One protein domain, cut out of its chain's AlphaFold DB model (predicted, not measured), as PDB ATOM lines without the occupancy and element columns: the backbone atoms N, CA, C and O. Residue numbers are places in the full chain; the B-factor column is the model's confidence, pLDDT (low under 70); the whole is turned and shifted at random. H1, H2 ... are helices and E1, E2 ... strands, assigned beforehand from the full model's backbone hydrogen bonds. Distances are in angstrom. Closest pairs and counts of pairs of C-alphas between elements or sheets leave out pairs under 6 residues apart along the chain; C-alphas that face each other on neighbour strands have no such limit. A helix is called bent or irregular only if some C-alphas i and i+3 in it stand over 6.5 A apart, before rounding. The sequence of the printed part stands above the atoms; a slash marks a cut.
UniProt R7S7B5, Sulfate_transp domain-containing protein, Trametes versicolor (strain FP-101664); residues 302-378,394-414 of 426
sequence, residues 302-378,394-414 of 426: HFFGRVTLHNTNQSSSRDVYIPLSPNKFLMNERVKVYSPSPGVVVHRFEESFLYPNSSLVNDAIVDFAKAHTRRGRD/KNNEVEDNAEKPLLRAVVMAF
ATOM      1  N   HIS A 302     -41.206  48.153  87.999       84.69
ATOM      2  CA  HIS A 302     -39.776  48.009  88.244       84.69
ATOM      3  C   HIS A 302     -39.456  46.544  88.547       84.69
ATOM      4  O   HIS A 302     -40.179  45.870  89.286       84.69
ATOM      5  N   PHE A 303     -38.345  46.058  87.994       85.69
ATOM      6  CA  PHE A 303     -37.774  44.761  88.352       85.69
ATOM      7  C   PHE A 303     -36.927  44.903  89.608       85.69
ATOM      8  O   PHE A 303     -36.212  45.893  89.761       85.69
ATOM      9  N   PHE A 304     -37.009  43.928  90.506       84.00
ATOM     10  CA  PHE A 304     -36.368  43.992  91.815       84.00
ATOM     11  C   PHE A 304     -35.173  43.042  91.906       84.00
ATOM     12  O   PHE A 304     -35.217  41.899  91.450       84.00
ATOM     13  N   GLY A 305     -34.111  43.529  92.534       83.19
ATOM     14  CA  GLY A 305     -32.933  42.776  92.932       83.19
ATOM     15  C   GLY A 305     -32.810  42.706  94.447       83.19
ATOM     16  O   GLY A 305     -33.545  43.367  95.179       83.19
ATOM     17  N   ARG A 306     -31.888  41.877  94.923       82.81
ATOM     18  CA  ARG A 306     -31.666  41.597  96.337       82.81
ATOM     19  C   ARG A 306     -30.498  42.415  96.875       82.81
ATOM     20  O   ARG A 306     -29.429  42.469  96.266       82.81
ATOM     21  N   VAL A 307     -30.695  42.994  98.054       82.81
ATOM     22  CA  VAL A 307     -29.659  43.645  98.857       82.81
ATOM     23  C   VAL A 307     -29.664  43.031 100.249       82.81
ATOM     24  O   VAL A 307     -30.685  43.036 100.935       82.81
ATOM     25  N   THR A 308     -28.521  42.495 100.664       80.12
ATOM     26  CA  THR A 308     -28.306  41.951 102.006       80.12
ATOM     27  C   THR A 308     -27.905  43.087 102.941       80.12
ATOM     28  O   THR A 308     -26.821  43.656 102.817       80.12
ATOM     29  N   LEU A 309     -28.778  43.441 103.883       79.31
ATOM     30  CA  LEU A 309     -28.453  44.387 104.945       79.31
ATOM     31  C   LEU A 309     -27.850  43.624 106.121       79.31
ATOM     32  O   LEU A 309     -28.470  42.701 106.651       79.31
ATOM     33  N   HIS A 310     -26.657  44.034 106.541       78.44
ATOM     34  CA  HIS A 310     -26.032  43.542 107.760       78.44
ATOM     35  C   HIS A 310     -26.201  44.595 108.855       78.44
ATOM     36  O   HIS A 310     -25.769  45.737 108.690       78.44
ATOM     37  N   ASN A 311     -26.877  44.244 109.948       77.94
ATOM     38  CA  ASN A 311     -27.035  45.149 111.079       77.94
ATOM     39  C   ASN A 311     -25.787  45.054 111.965       77.94
ATOM     40  O   ASN A 311     -25.515  44.008 112.536       77.94
ATOM     41  N   THR A 312     -25.033  46.140 112.117       72.19
ATOM     42  CA  THR A 312     -23.806  46.148 112.936       72.19
ATOM     43  C   THR A 312     -24.064  45.759 114.399       72.19
ATOM     44  O   THR A 312     -23.170  45.243 115.061       72.19
ATOM     45  N   ASN A 313     -25.293  45.949 114.894       74.25
ATOM     46  CA  ASN A 313     -25.654  45.719 116.295       74.25
ATOM     47  C   ASN A 313     -26.335  44.358 116.550       74.25
ATOM     48  O   ASN A 313     -26.551  43.994 117.703       74.25
ATOM     49  N   GLN A 314     -26.706  43.612 115.503       66.19
ATOM     50  CA  GLN A 314     -27.365  42.303 115.599       66.19
ATOM     51  C   GLN A 314     -26.858  41.397 114.476       66.19
ATOM     52  O   GLN A 314     -26.943  41.765 113.311       66.19
ATOM     53  N   SER A 315     -26.428  40.175 114.792       66.12
ATOM     54  CA  SER A 315     -25.930  39.176 113.825       66.12
ATOM     55  C   SER A 315     -26.966  38.689 112.792       66.12
ATOM     56  O   SER A 315     -26.705  37.750 112.041       66.12
ATOM     57  N   SER A 316     -28.148  39.304 112.734       69.31
ATOM     58  CA  SER A 316     -29.196  39.011 111.765       69.31
ATOM     59  C   SER A 316     -28.965  39.778 110.461       69.31
ATOM     60  O   SER A 316     -29.094  41.006 110.414       69.31
ATOM     61  N   SER A 317     -28.687  39.046 109.387       74.50
ATOM     62  CA  SER A 317     -28.743  39.576 108.025       74.50
ATOM     63  C   SER A 317     -30.189  39.566 107.527       74.50
ATOM     64  O   SER A 317     -30.897  38.573 107.702       74.50
ATOM     65  N   ARG A 318     -30.637  40.662 106.904       79.31
ATOM     66  CA  ARG A 318     -31.970  40.758 106.290       79.31
ATOM     67  C   ARG A 318     -31.850  41.052 104.803       79.31
ATOM     68  O   ARG A 318     -31.196  42.017 104.413       79.31
ATOM     69  N   ASP A 319     -32.568  40.278 103.999       79.19
ATOM     70  CA  ASP A 319     -32.684  40.511 102.564       79.19
ATOM     71  C   ASP A 319     -33.783  41.545 102.291       79.19
ATOM     72  O   ASP A 319     -34.919  41.426 102.758       79.19
ATOM     73  N   VAL A 320     -33.431  42.590 101.544       81.19
ATOM     74  CA  VAL A 320     -34.351  43.639 101.099       81.19
ATOM     75  C   VAL A 320     -34.338  43.686  99.583       81.19
ATOM     76  O   VAL A 320     -33.281  43.707  98.954       81.19
ATOM     77  N   TYR A 321     -35.530  43.713  98.994       80.62
ATOM     78  CA  TYR A 321     -35.691  43.816  97.553       80.62
ATOM     79  C   TYR A 321     -35.817  45.281  97.139       80.62
ATOM     80  O   TYR A 321     -36.664  46.013  97.655       80.62
ATOM     81  N   ILE A 322     -34.990  45.697  96.183       80.88
ATOM     82  CA  ILE A 322     -34.869  47.077  95.690       80.88
ATOM     83  C   ILE A 322     -34.909  47.066  94.152       80.88
ATOM     84  O   ILE A 322     -34.458  46.081  93.568       80.88
ATOM     85  N   PRO A 323     -35.419  48.110  93.468       83.12
ATOM     86  CA  PRO A 323     -35.368  48.193  92.007       83.12
ATOM     87  C   PRO A 323     -33.951  47.980  91.445       83.12
ATOM     88  O   PRO A 323     -32.996  48.556  91.960       83.12
ATOM     89  N   LEU A 324     -33.818  47.189  90.375       77.06
ATOM     90  CA  LEU A 324     -32.556  46.943  89.659       77.06
ATOM     91  C   LEU A 324     -32.044  48.200  88.938       77.06
ATOM     92  O   LEU A 324     -30.840  48.398  88.816       77.06
ATOM     93  N   SER A 325     -32.960  49.060  88.489       70.81
ATOM     94  CA  SER A 325     -32.688  50.333  87.811       70.81
ATOM     95  C   SER A 325     -33.317  51.508  88.576       70.81
ATOM     96  O   SER A 325     -34.313  52.088  88.139       70.81
ATOM     97  N   PRO A 326     -32.785  51.868  89.754       66.50
ATOM     98  CA  PRO A 326     -33.334  52.960  90.542       66.50
ATOM     99  C   PRO A 326     -33.055  54.320  89.891       66.50
ATOM    100  O   PRO A 326     -32.038  54.525  89.222       66.50
ATOM    101  N   ASN A 327     -33.935  55.293  90.142       68.12
ATOM    102  CA  ASN A 327     -33.685  56.688  89.783       68.12
ATOM    103  C   ASN A 327     -32.359  57.157  90.405       68.12
ATOM    104  O   ASN A 327     -32.224  57.172  91.631       68.12
ATOM    105  N   LYS A 328     -31.412  57.599  89.564       59.31
ATOM    106  CA  LYS A 328     -30.061  58.037  89.976       59.31
ATOM    107  C   LYS A 328     -30.061  59.119  91.068       59.31
ATOM    108  O   LYS A 328     -29.099  59.228  91.811       59.31
ATOM    109  N   PHE A 329     -31.141  59.893  91.180       59.31
ATOM    110  CA  PHE A 329     -31.297  60.952  92.182       59.31
ATOM    111  C   PHE A 329     -31.653  60.460  93.595       59.31
ATOM    112  O   PHE A 329     -31.477  61.208  94.551       59.31
ATOM    113  N   LEU A 330     -32.194  59.244  93.737       59.94
ATOM    114  CA  LEU A 330     -32.769  58.759  94.999       59.94
ATOM    115  C   LEU A 330     -31.931  57.671  95.684       59.94
ATOM    116  O   LEU A 330     -32.173  57.382  96.853       59.94
ATOM    117  N   MET A 331     -30.964  57.058  94.991       63.34
ATOM    118  CA  MET A 331     -30.138  55.984  95.549       63.34
ATOM    119  C   MET A 331     -28.664  56.358  95.675       63.34
ATOM    120  O   MET A 331     -28.092  57.045  94.837       63.34
ATOM    121  N   ASN A 332     -28.048  55.853  96.745       71.19
ATOM    122  CA  ASN A 332     -26.624  55.984  97.016       71.19
ATOM    123  C   ASN A 332     -25.832  55.047  96.088       71.19
ATOM    124  O   ASN A 332     -26.042  53.836  96.110       71.19
ATOM    125  N   GLU A 333     -24.896  55.602  95.319       69.50
ATOM    126  CA  GLU A 333     -24.090  54.902  94.302       69.50
ATOM    127  C   GLU A 333     -23.275  53.720  94.863       69.50
ATOM    128  O   GLU A 333     -22.891  52.803  94.140       69.50
ATOM    129  N   ARG A 334     -23.049  53.694  96.181       68.62
ATOM    130  CA  ARG A 334     -22.311  52.624  96.870       68.62
ATOM    131  C   ARG A 334     -23.120  51.341  97.092       68.62
ATOM    132  O   ARG A 334     -22.537  50.326  97.467       68.62
ATOM    133  N   VAL A 335     -24.441  51.362  96.897       72.00
ATOM    134  CA  VAL A 335     -25.302  50.188  97.104       72.00
ATOM    135  C   VAL A 335     -25.358  49.363  95.820       72.00
ATOM    136  O   VAL A 335     -26.044  49.725  94.867       72.00
ATOM    137  N   LYS A 336     -24.645  48.230  95.792       74.31
ATOM    138  CA  LYS A 336     -24.706  47.271  94.680       74.31
ATOM    139  C   LYS A 336     -25.923  46.364  94.850       74.31
ATOM    140  O   LYS A 336     -26.001  45.601  95.811       74.31
ATOM    141  N   VAL A 337     -26.871  46.465  93.924       78.81
ATOM    142  CA  VAL A 337     -28.048  45.590  93.865       78.81
ATOM    143  C   VAL A 337     -27.694  44.360  93.037       78.81
ATOM    144  O   VAL A 337     -27.247  44.489  91.899       78.81
ATOM    145  N   TYR A 338     -27.885  43.169  93.603       80.06
ATOM    146  CA  TYR A 338     -27.641  41.907  92.905       80.06
ATOM    147  C   TYR A 338     -28.949  41.353  92.344       80.06
ATOM    148  O   TYR A 338     -30.020  41.571  92.913       80.06
ATOM    149  N   SER A 339     -28.887  40.607  91.241       77.81
ATOM    150  CA  SER A 339     -30.046  39.847  90.776       77.81
ATOM    151  C   SER A 339     -30.500  38.845  91.855       77.81
ATOM    152  O   SER A 339     -29.690  38.382  92.668       77.81
ATOM    153  N   PRO A 340     -31.808  38.538  91.930       81.69
ATOM    154  CA  PRO A 340     -32.316  37.486  92.810       81.69
ATOM    155  C   PRO A 340     -31.733  36.111  92.424       81.69
ATOM    156  O   PRO A 340     -31.014  35.984  91.432       81.69
ATOM    157  N   SER A 341     -32.026  35.075  93.221       84.38
ATOM    158  CA  SER A 341     -31.512  33.713  93.010       84.38
ATOM    159  C   SER A 341     -31.601  33.267  91.537       84.38
ATOM    160  O   SER A 341     -32.607  33.560  90.886       84.38
ATOM    161  N   PRO A 342     -30.596  32.543  91.002       82.56
ATOM    162  CA  PRO A 342     -30.540  32.200  89.581       82.56
ATOM    163  C   PRO A 342     -31.838  31.558  89.070       82.56
ATOM    164  O   PRO A 342     -32.281  30.532  89.588       82.56
ATOM    165  N   GLY A 343     -32.439  32.166  88.042       81.75
ATOM    166  CA  GLY A 343     -33.697  31.702  87.449       81.75
ATOM    167  C   GLY A 343     -34.973  32.238  88.108       81.75
ATOM    168  O   GLY A 343     -36.060  31.814  87.719       81.75
ATOM    169  N   VAL A 344     -34.876  33.143  89.085       87.50
ATOM    170  CA  VAL A 344     -36.029  33.834  89.682       87.50
ATOM    171  C   VAL A 344     -36.133  35.244  89.106       87.50
ATOM    172  O   VAL A 344     -35.150  35.975  89.088       87.50
ATOM    173  N   VAL A 345     -37.319  35.653  88.659       87.44
ATOM    174  CA  VAL A 345     -37.598  37.033  88.223       87.44
ATOM    175  C   VAL A 345     -38.606  37.647  89.179       87.44
ATOM    176  O   VAL A 345     -39.669  37.073  89.386       87.44
ATOM    177  N   VAL A 346     -38.288  38.803  89.766       88.31
ATOM    178  CA  VAL A 346     -39.192  39.514  90.683       88.31
ATOM    179  C   VAL A 346     -39.640  40.817  90.029       88.31
ATOM    180  O   VAL A 346     -38.831  41.724  89.824       88.31
ATOM    181  N   HIS A 347     -40.930  40.915  89.713       88.19
ATOM    182  CA  HIS A 347     -41.547  42.120  89.160       88.19
ATOM    183  C   HIS A 347     -42.555  42.686  90.158       88.19
ATOM    184  O   HIS A 347     -43.405  41.952  90.670       88.19
ATOM    185  N   ARG A 348     -42.474  43.992  90.436       85.38
ATOM    186  CA  ARG A 348     -43.420  44.668  91.327       85.38
ATOM    187  C   ARG A 348     -44.332  45.597  90.545       85.38
ATOM    188  O   ARG A 348     -43.869  46.454  89.794       85.38
ATOM    189  N   PHE A 349     -45.619  45.472  90.828       82.38
ATOM    190  CA  PHE A 349     -46.650  46.373  90.341       82.38
ATOM    191  C   PHE A 349     -46.747  47.610  91.241       82.38
ATOM    192  O   PHE A 349     -47.005  47.478  92.441       82.38
ATOM    193  N   GLU A 350     -46.531  48.807  90.685       77.50
ATOM    194  CA  GLU A 350     -46.870  50.063  91.381       77.50
ATOM    195  C   GLU A 350     -48.351  50.410  91.221       77.50
ATOM    196  O   GLU A 350     -48.950  51.008  92.111       77.50
ATOM    197  N   GLU A 351     -48.947  49.996  90.103       78.31
ATOM    198  CA  GLU A 351     -50.339  50.262  89.752       78.31
ATOM    199  C   GLU A 351     -51.122  48.960  89.546       78.31
ATOM    200  O   GLU A 351     -50.562  47.865  89.502       78.31
ATOM    201  N   SER A 352     -52.446  49.072  89.438       82.12
ATOM    202  CA  SER A 352     -53.314  47.911  89.226       82.12
ATOM    203  C   SER A 352     -53.084  47.283  87.847       82.12
ATOM    204  O   SER A 352     -52.974  47.988  86.841       82.12
ATOM    205  N   PHE A 353     -53.055  45.950  87.795       81.62
ATOM    206  CA  PHE A 353     -53.023  45.192  86.545       81.62
ATOM    207  C   PHE A 353     -54.427  45.177  85.925       81.62
ATOM    208  O   PHE A 353     -55.354  44.589  86.481       81.62
ATOM    209  N   LEU A 354     -54.596  45.876  84.804       86.69
ATOM    210  CA  LEU A 354     -55.871  46.125  84.132       86.69
ATOM    211  C   LEU A 354     -55.781  45.735  82.652       86.69
ATOM    212  O   LEU A 354     -54.704  45.666  82.071       86.69
ATOM    213  N   TYR A 355     -56.926  45.546  81.994       86.75
ATOM    214  CA  TYR A 355     -56.948  45.198  80.568       86.75
ATOM    215  C   TYR A 355     -56.120  46.156  79.677       86.75
ATOM    216  O   TYR A 355     -55.295  45.651  78.916       86.75
ATOM    217  N   PRO A 356     -56.215  47.503  79.810       87.00
ATOM    218  CA  PRO A 356     -55.478  48.430  78.943       87.00
ATOM    219  C   PRO A 356     -53.954  48.375  79.079       87.00
ATOM    220  O   PRO A 356     -53.254  48.783  78.158       87.00
ATOM    221  N   ASN A 357     -53.435  47.912  80.220       89.38
ATOM    222  CA  ASN A 357     -51.998  47.861  80.486       89.38
ATOM    223  C   ASN A 357     -51.419  46.437  80.499       89.38
ATOM    224  O   ASN A 357     -50.200  46.267  80.539       89.38
ATOM    225  N   SER A 358     -52.286  45.425  80.428       88.38
ATOM    226  CA  SER A 358     -51.926  44.014  80.542       88.38
ATOM    227  C   SER A 358     -50.899  43.557  79.506       88.38
ATOM    228  O   SER A 358     -49.958  42.854  79.866       88.38
ATOM    229  N   SER A 359     -51.036  43.989  78.247       90.81
ATOM    230  CA  SER A 359     -50.104  43.643  77.169       90.81
ATOM    231  C   SER A 359     -48.715  44.222  77.411       90.81
ATOM    232  O   SER A 359     -47.749  43.473  77.427       90.81
ATOM    233  N   LEU A 360     -48.616  45.520  77.712       88.56
ATOM    234  CA  LEU A 360     -47.335  46.196  77.956       88.56
ATOM    235  C   LEU A 360     -46.568  45.588  79.132       88.56
ATOM    236  O   LEU A 360     -45.356  45.409  79.061       88.56
ATOM    237  N   VAL A 361     -47.274  45.270  80.219       88.50
ATOM    238  CA  VAL A 361     -46.669  44.596  81.371       88.50
ATOM    239  C   VAL A 361     -46.207  43.195  80.983       88.50
ATOM    240  O   VAL A 361     -45.095  42.805  81.333       88.50
ATOM    241  N   ASN A 362     -47.056  42.423  80.303       90.12
ATOM    242  CA  ASN A 362     -46.727  41.058  79.916       90.12
ATOM    243  C   ASN A 362     -45.502  41.030  78.998       90.12
ATOM    244  O   ASN A 362     -44.562  40.288  79.266       90.12
ATOM    245  N   ASP A 363     -45.472  41.898  77.988       90.75
ATOM    246  CA  ASP A 363     -44.347  42.040  77.069       90.75
ATOM    247  C   ASP A 363     -43.074  42.415  77.834       90.75
ATOM    248  O   ASP A 363     -42.057  41.741  77.697       90.75
ATOM    249  N   ALA A 364     -43.142  43.384  78.756       89.00
ATOM    250  CA  ALA A 364     -42.000  43.760  79.587       89.00
ATOM    251  C   ALA A 364     -41.472  42.595  80.449       89.00
ATOM    252  O   ALA A 364     -40.258  42.399  80.543       89.00
ATOM    253  N   ILE A 365     -42.355  41.806  81.075       89.44
ATOM    254  CA  ILE A 365     -41.965  40.643  81.888       89.44
ATOM    255  C   ILE A 365     -41.359  39.547  81.006       89.44
ATOM    256  O   ILE A 365     -40.326  38.973  81.360       89.44
ATOM    257  N   VAL A 366     -41.984  39.253  79.864       89.25
ATOM    258  CA  VAL A 366     -41.540  38.219  78.925       89.25
ATOM    259  C   VAL A 366     -40.192  38.586  78.312       89.25
ATOM    260  O   VAL A 366     -39.303  37.736  78.258       89.25
ATOM    261  N   ASP A 367     -40.008  39.836  77.900       89.62
ATOM    262  CA  ASP A 367     -38.756  40.324  77.327       89.62
ATOM    263  C   ASP A 367     -37.636  40.319  78.367       89.62
ATOM    264  O   ASP A 367     -36.535  39.830  78.096       89.62
ATOM    265  N   PHE A 368     -37.925  40.745  79.602       88.25
ATOM    266  CA  PHE A 368     -36.961  40.668  80.697       88.25
ATOM    267  C   PHE A 368     -36.570  39.218  81.024       88.25
ATOM    268  O   PHE A 368     -35.387  38.929  81.230       88.25
ATOM    269  N   ALA A 369     -37.538  38.296  81.034       87.50
ATOM    270  CA  ALA A 369     -37.294  36.875  81.261       87.50
ATOM    271  C   ALA A 369     -36.452  36.258  80.135       87.50
ATOM    272  O   ALA A 369     -35.477  35.566  80.425       87.50
ATOM    273  N   LYS A 370     -36.757  36.544  78.862       84.75
ATOM    274  CA  LYS A 370     -35.965  36.082  77.706       84.75
ATOM    275  C   LYS A 370     -34.536  36.635  77.721       84.75
ATOM    276  O   LYS A 370     -33.600  35.930  77.350       84.75
ATOM    277  N   ALA A 371     -34.352  37.877  78.167       85.12
ATOM    278  CA  ALA A 371     -33.030  38.483  78.263       85.12
ATOM    279  C   ALA A 371     -32.148  37.785  79.317       85.12
ATOM    280  O   ALA A 371     -30.984  37.507  79.036       85.12
ATOM    281  N   HIS A 372     -32.704  37.444  80.487       85.81
ATOM    282  CA  HIS A 372     -31.932  36.976  81.651       85.81
ATOM    283  C   HIS A 372     -31.981  35.464  81.914       85.81
ATOM    284  O   HIS A 372     -31.214  34.969  82.740       85.81
ATOM    285  N   THR A 373     -32.871  34.717  81.260       85.75
ATOM    286  CA  THR A 373     -33.050  33.278  81.506       85.75
ATOM    287  C   THR A 373     -33.089  32.477  80.214       85.75
ATOM    288  O   THR A 373     -33.421  32.999  79.151       85.75
ATOM    289  N   ARG A 374     -32.750  31.188  80.306       83.38
ATOM    290  CA  ARG A 374     -32.853  30.247  79.185       83.38
ATOM    291  C   ARG A 374     -34.162  29.471  79.212       83.38
ATOM    292  O   ARG A 374     -34.748  29.225  80.271       83.38
ATOM    293  N   ARG A 375     -34.575  29.003  78.033       74.75
ATOM    294  CA  ARG A 375     -35.724  28.104  77.870       74.75
ATOM    295  C   ARG A 375     -35.478  26.777  78.601       74.75
ATOM    296  O   ARG A 375     -34.373  26.244  78.587       74.75
ATOM    297  N   GLY A 376     -36.527  26.235  79.221       72.81
ATOM    298  CA  GLY A 376     -36.463  24.944  79.918       72.81
ATOM    299  C   GLY A 376     -36.534  23.721  78.998       72.81
ATOM    300  O   GLY A 376     -36.048  22.658  79.368       72.81
ATOM    301  N   ARG A 377     -37.120  23.861  77.800       72.69
ATOM    302  CA  ARG A 377     -37.148  22.812  76.768       72.69
ATOM    303  C   ARG A 377     -36.073  23.083  75.723       72.69
ATOM    304  O   ARG A 377     -36.040  24.168  75.144       72.69
ATOM    305  N   ASP A 378     -35.233  22.085  75.481       69.75
ATOM    306  CA  ASP A 378     -34.211  22.135  74.444       69.75
ATOM    307  C   ASP A 378     -34.846  21.897  73.062       69.75
ATOM    308  O   ASP A 378     -35.256  20.785  72.730       69.75
ATOM    309  N   LYS A 394     -32.349  27.859  64.511       60.22
ATOM    310  CA  LYS A 394     -30.950  27.658  64.927       60.22
ATOM    311  C   LYS A 394     -30.088  28.847  64.472       60.22
ATOM    312  O   LYS A 394     -29.317  28.711  63.532       60.22
ATOM    313  N   ASN A 395     -30.257  29.993  65.126       58.84
ATOM    314  CA  ASN A 395     -29.346  31.138  65.026       58.84
ATOM    315  C   ASN A 395     -28.363  31.146  66.211       58.84
ATOM    316  O   ASN A 395     -28.627  30.512  67.234       58.84
ATOM    317  N   ASN A 396     -27.257  31.890  66.082       55.56
ATOM    318  CA  ASN A 396     -26.187  32.041  67.088       55.56
ATOM    319  C   ASN A 396     -26.696  32.393  68.507       55.56
ATOM    320  O   ASN A 396     -26.052  32.063  69.495       55.56
ATOM    321  N   GLU A 397     -27.903  32.958  68.624       58.16
ATOM    322  CA  GLU A 397     -28.602  33.210  69.894       58.16
ATOM    323  C   GLU A 397     -28.782  31.956  70.770       58.16
ATOM    324  O   GLU A 397     -28.960  32.055  71.982       58.16
ATOM    325  N   VAL A 398     -28.787  30.758  70.184       59.81
ATOM    326  CA  VAL A 398     -28.949  29.498  70.923       59.81
ATOM    327  C   VAL A 398     -27.712  29.171  71.768       59.81
ATOM    328  O   VAL A 398     -27.865  28.641  72.869       59.81
ATOM    329  N   GLU A 399     -26.514  29.501  71.281       59.22
ATOM    330  CA  GLU A 399     -25.253  29.262  71.993       59.22
ATOM    331  C   GLU A 399     -25.094  30.255  73.155       59.22
ATOM    332  O   GLU A 399     -24.866  29.829  74.287       59.22
ATOM    333  N   ASP A 400     -25.397  31.539  72.930       61.47
ATOM    334  CA  ASP A 400     -25.395  32.586  73.968       61.47
ATOM    335  C   ASP A 400     -26.436  32.343  75.080       61.47
ATOM    336  O   ASP A 400     -26.287  32.766  76.230       61.47
ATOM    337  N   ASN A 401     -27.530  31.641  74.767       67.56
ATOM    338  CA  ASN A 401     -28.561  31.295  75.744       67.56
ATOM    339  C   ASN A 401     -28.201  30.071  76.607       67.56
ATOM    340  O   ASN A 401     -28.890  29.820  77.598       67.56
ATOM    341  N   ALA A 402     -27.148  29.311  76.283       68.69
ATOM    342  CA  ALA A 402     -26.748  28.142  77.067       68.69
ATOM    343  C   ALA A 402     -26.195  28.522  78.454       68.69
ATOM    344  O   ALA A 402     -26.434  27.792  79.424       68.69
ATOM    345  N   GLU A 403     -25.534  29.682  78.552       79.44
ATOM    346  CA  GLU A 403     -24.924  30.216  79.779       79.44
ATOM    347  C   GLU A 403     -25.946  30.781  80.780       79.44
ATOM    348  O   GLU A 403     -25.675  30.877  81.978       79.44
ATOM    349  N   LYS A 404     -27.154  31.131  80.319       83.19
ATOM    350  CA  LYS A 404     -28.189  31.735  81.169       83.19
ATOM    351  C   LYS A 404     -28.838  30.694  82.095       83.19
ATOM    352  O   LYS A 404     -29.034  29.540  81.705       83.19
ATOM    353  N   PRO A 405     -29.248  31.073  83.319       86.69
ATOM    354  CA  PRO A 405     -29.944  30.162  84.220       86.69
ATOM    355  C   PRO A 405     -31.327  29.785  83.676       86.69
ATOM    356  O   PRO A 405     -31.999  30.576  83.014       86.69
ATOM    357  N   LEU A 406     -31.775  28.567  83.978       85.50
ATOM    358  CA  LEU A 406     -33.120  28.105  83.630       85.50
ATOM    359  C   LEU A 406     -34.165  28.902  84.424       85.50
ATOM    360  O   LEU A 406     -34.013  29.054  85.635       85.50
ATOM    361  N   LEU A 407     -35.213  29.395  83.757       86.31
ATOM    362  CA  LEU A 407     -36.313  30.093  84.428       86.31
ATOM    363  C   LEU A 407     -37.045  29.130  85.373       86.31
ATOM    364  O   LEU A 407     -37.661  28.166  84.924       86.31
ATOM    365  N   ARG A 408     -36.963  29.389  86.679       86.06
ATOM    366  CA  ARG A 408     -37.571  28.572  87.739       86.06
ATOM    367  C   ARG A 408     -38.860  29.183  88.274       86.06
ATOM    368  O   ARG A 408     -39.801  28.442  88.521       86.06
ATOM    369  N   ALA A 409     -38.897  30.501  88.471       86.69
ATOM    370  CA  ALA A 409     -40.062  31.181  89.035       86.69
ATOM    371  C   ALA A 409     -40.155  32.643  88.580       86.69
ATOM    372  O   ALA A 409     -39.145  33.342  88.484       86.69
ATOM    373  N   VAL A 410     -41.383  33.115  88.364       86.56
ATOM    374  CA  VAL A 410     -41.700  34.534  88.164       86.56
ATOM    375  C   VAL A 410     -42.562  34.979  89.338       86.56
ATOM    376  O   VAL A 410     -43.703  34.553  89.480       86.56
ATOM    377  N   VAL A 411     -41.998  35.815  90.204       86.88
ATOM    378  CA  VAL A 411     -42.663  36.335  91.397       86.88
ATOM    379  C   VAL A 411     -43.253  37.701  91.074       86.88
ATOM    380  O   VAL A 411     -42.535  38.669  90.815       86.88
ATOM    381  N   MET A 412     -44.579  37.768  91.110       84.75
ATOM    382  CA  MET A 412     -45.358  38.986  90.916       84.75
ATOM    383  C   MET A 412     -45.723  39.585  92.275       84.75
ATOM    384  O   MET A 412     -46.584  39.068  92.982       84.75
ATOM    385  N   ALA A 413     -45.046  40.666  92.656       74.19
ATOM    386  CA  ALA A 413     -45.241  41.309  93.948       74.19
ATOM    387  C   ALA A 413     -46.241  42.471  93.856       74.19
ATOM    388  O   ALA A 413     -46.023  43.443  93.127       74.19
ATOM    389  N   PHE A 414     -47.305  42.402  94.657       73.12
ATOM    390  CA  PHE A 414     -48.254  43.499  94.870       73.12
ATOM    391  C   PHE A 414     -47.867  44.329  96.105       73.12
ATOM    392  O   PHE A 414     -47.117  43.858  96.962       73.12
TER     393      PHE A 414
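What this domain is: This is residues 302 to 378 and 394 to 414 of the 426 residues of the protein "Sulfate_transp domain-containing protein" of Trametes versicolor (strain FP-101664) (UniProt R7S7B5). A strongly twisted sheet of four strands curls like part of a barrel, and one helix, H1, packs along one face of it over E3. The hairpin of E1 and E2 reaches away from H1, and its tip, residues 311 to 316, sticks out; the small helix H2 lies off the sheet. The printed part has 98 residues with four named strands and two named helices, in the order E1 E2 E3 H1 H2 E4; the sheet is mixed, in the order E2 E1 E3 E4, and the class is mixed, helices and strands. The whole is loose, with a radius of gyration of the C-alphas of 16.2 A, and only just elongated, spanning 54 by 35 by 24 A.

Where its parts are: In the sheet, E1 is residues 302 to 310, 24.3 A long, from C-alpha 302 at (-39.776, 48.009, 88.244). E2 is residues 317 to 323, 19.4 A, E3 residues 344 to 349, 16.4 A, and E4 residues 409 to 413, 12.4 A, ending at C-alpha 413 at (-45.241, 41.309, 93.948). H1 is residues 355 to 372, 26.4 A, from C-alpha 355 at (-56.948, 45.198, 80.568); it is irregular, with C-alphas 356 and 359 7.4 A apart. H2 is residues 397 to 400, 5.2 A.

How they stand to each other: E3 and E4 are parallel at 21 degrees, with N 411 and O 345 2.8 A apart. On its other side E3 is antiparallel to E1 at 111 degrees, with N 304 and O 346 2.9 A apart. E1 and E2, a hairpin, are antiparallel at 156 degrees, with N 307 and O 320 2.8 A apart. The pairing is staggered: E1 pairs with E3 over residues 302 to 303 and with E2 over residues 304 to 310. E2 and E4 are the edge strands. H1 is on the sheet, two layers with the helix on one face, at a height over the sheet of 10.2 A. It lies over E3 and runs along the strands, at 25 degrees to E3 on the local plane; their closest C-alphas, those of Val 345 and Ala 369, are 7.0 A apart. H2 is not on the sheet and is apart from H1. In H1, 12 of 14 O i to N i+4 pairs are within hydrogen-bond range; H2 is too short for such a pair.

The domain as a whole: The C-alphas farthest apart, those of Asn 313 and Lys 394, are 54.7 A apart. Residues 379 to 393 are cut out, with 11.5 A between C-alphas 378 and 394. The link from E2 to E3 is long, 20 residues, of which 327 to 334 stand free. Mean pLDDT of the printed part is 78.5; it is under 70 at residues 314 to 316, 326 to 331, 333 to 334, 378 and 394 to 402.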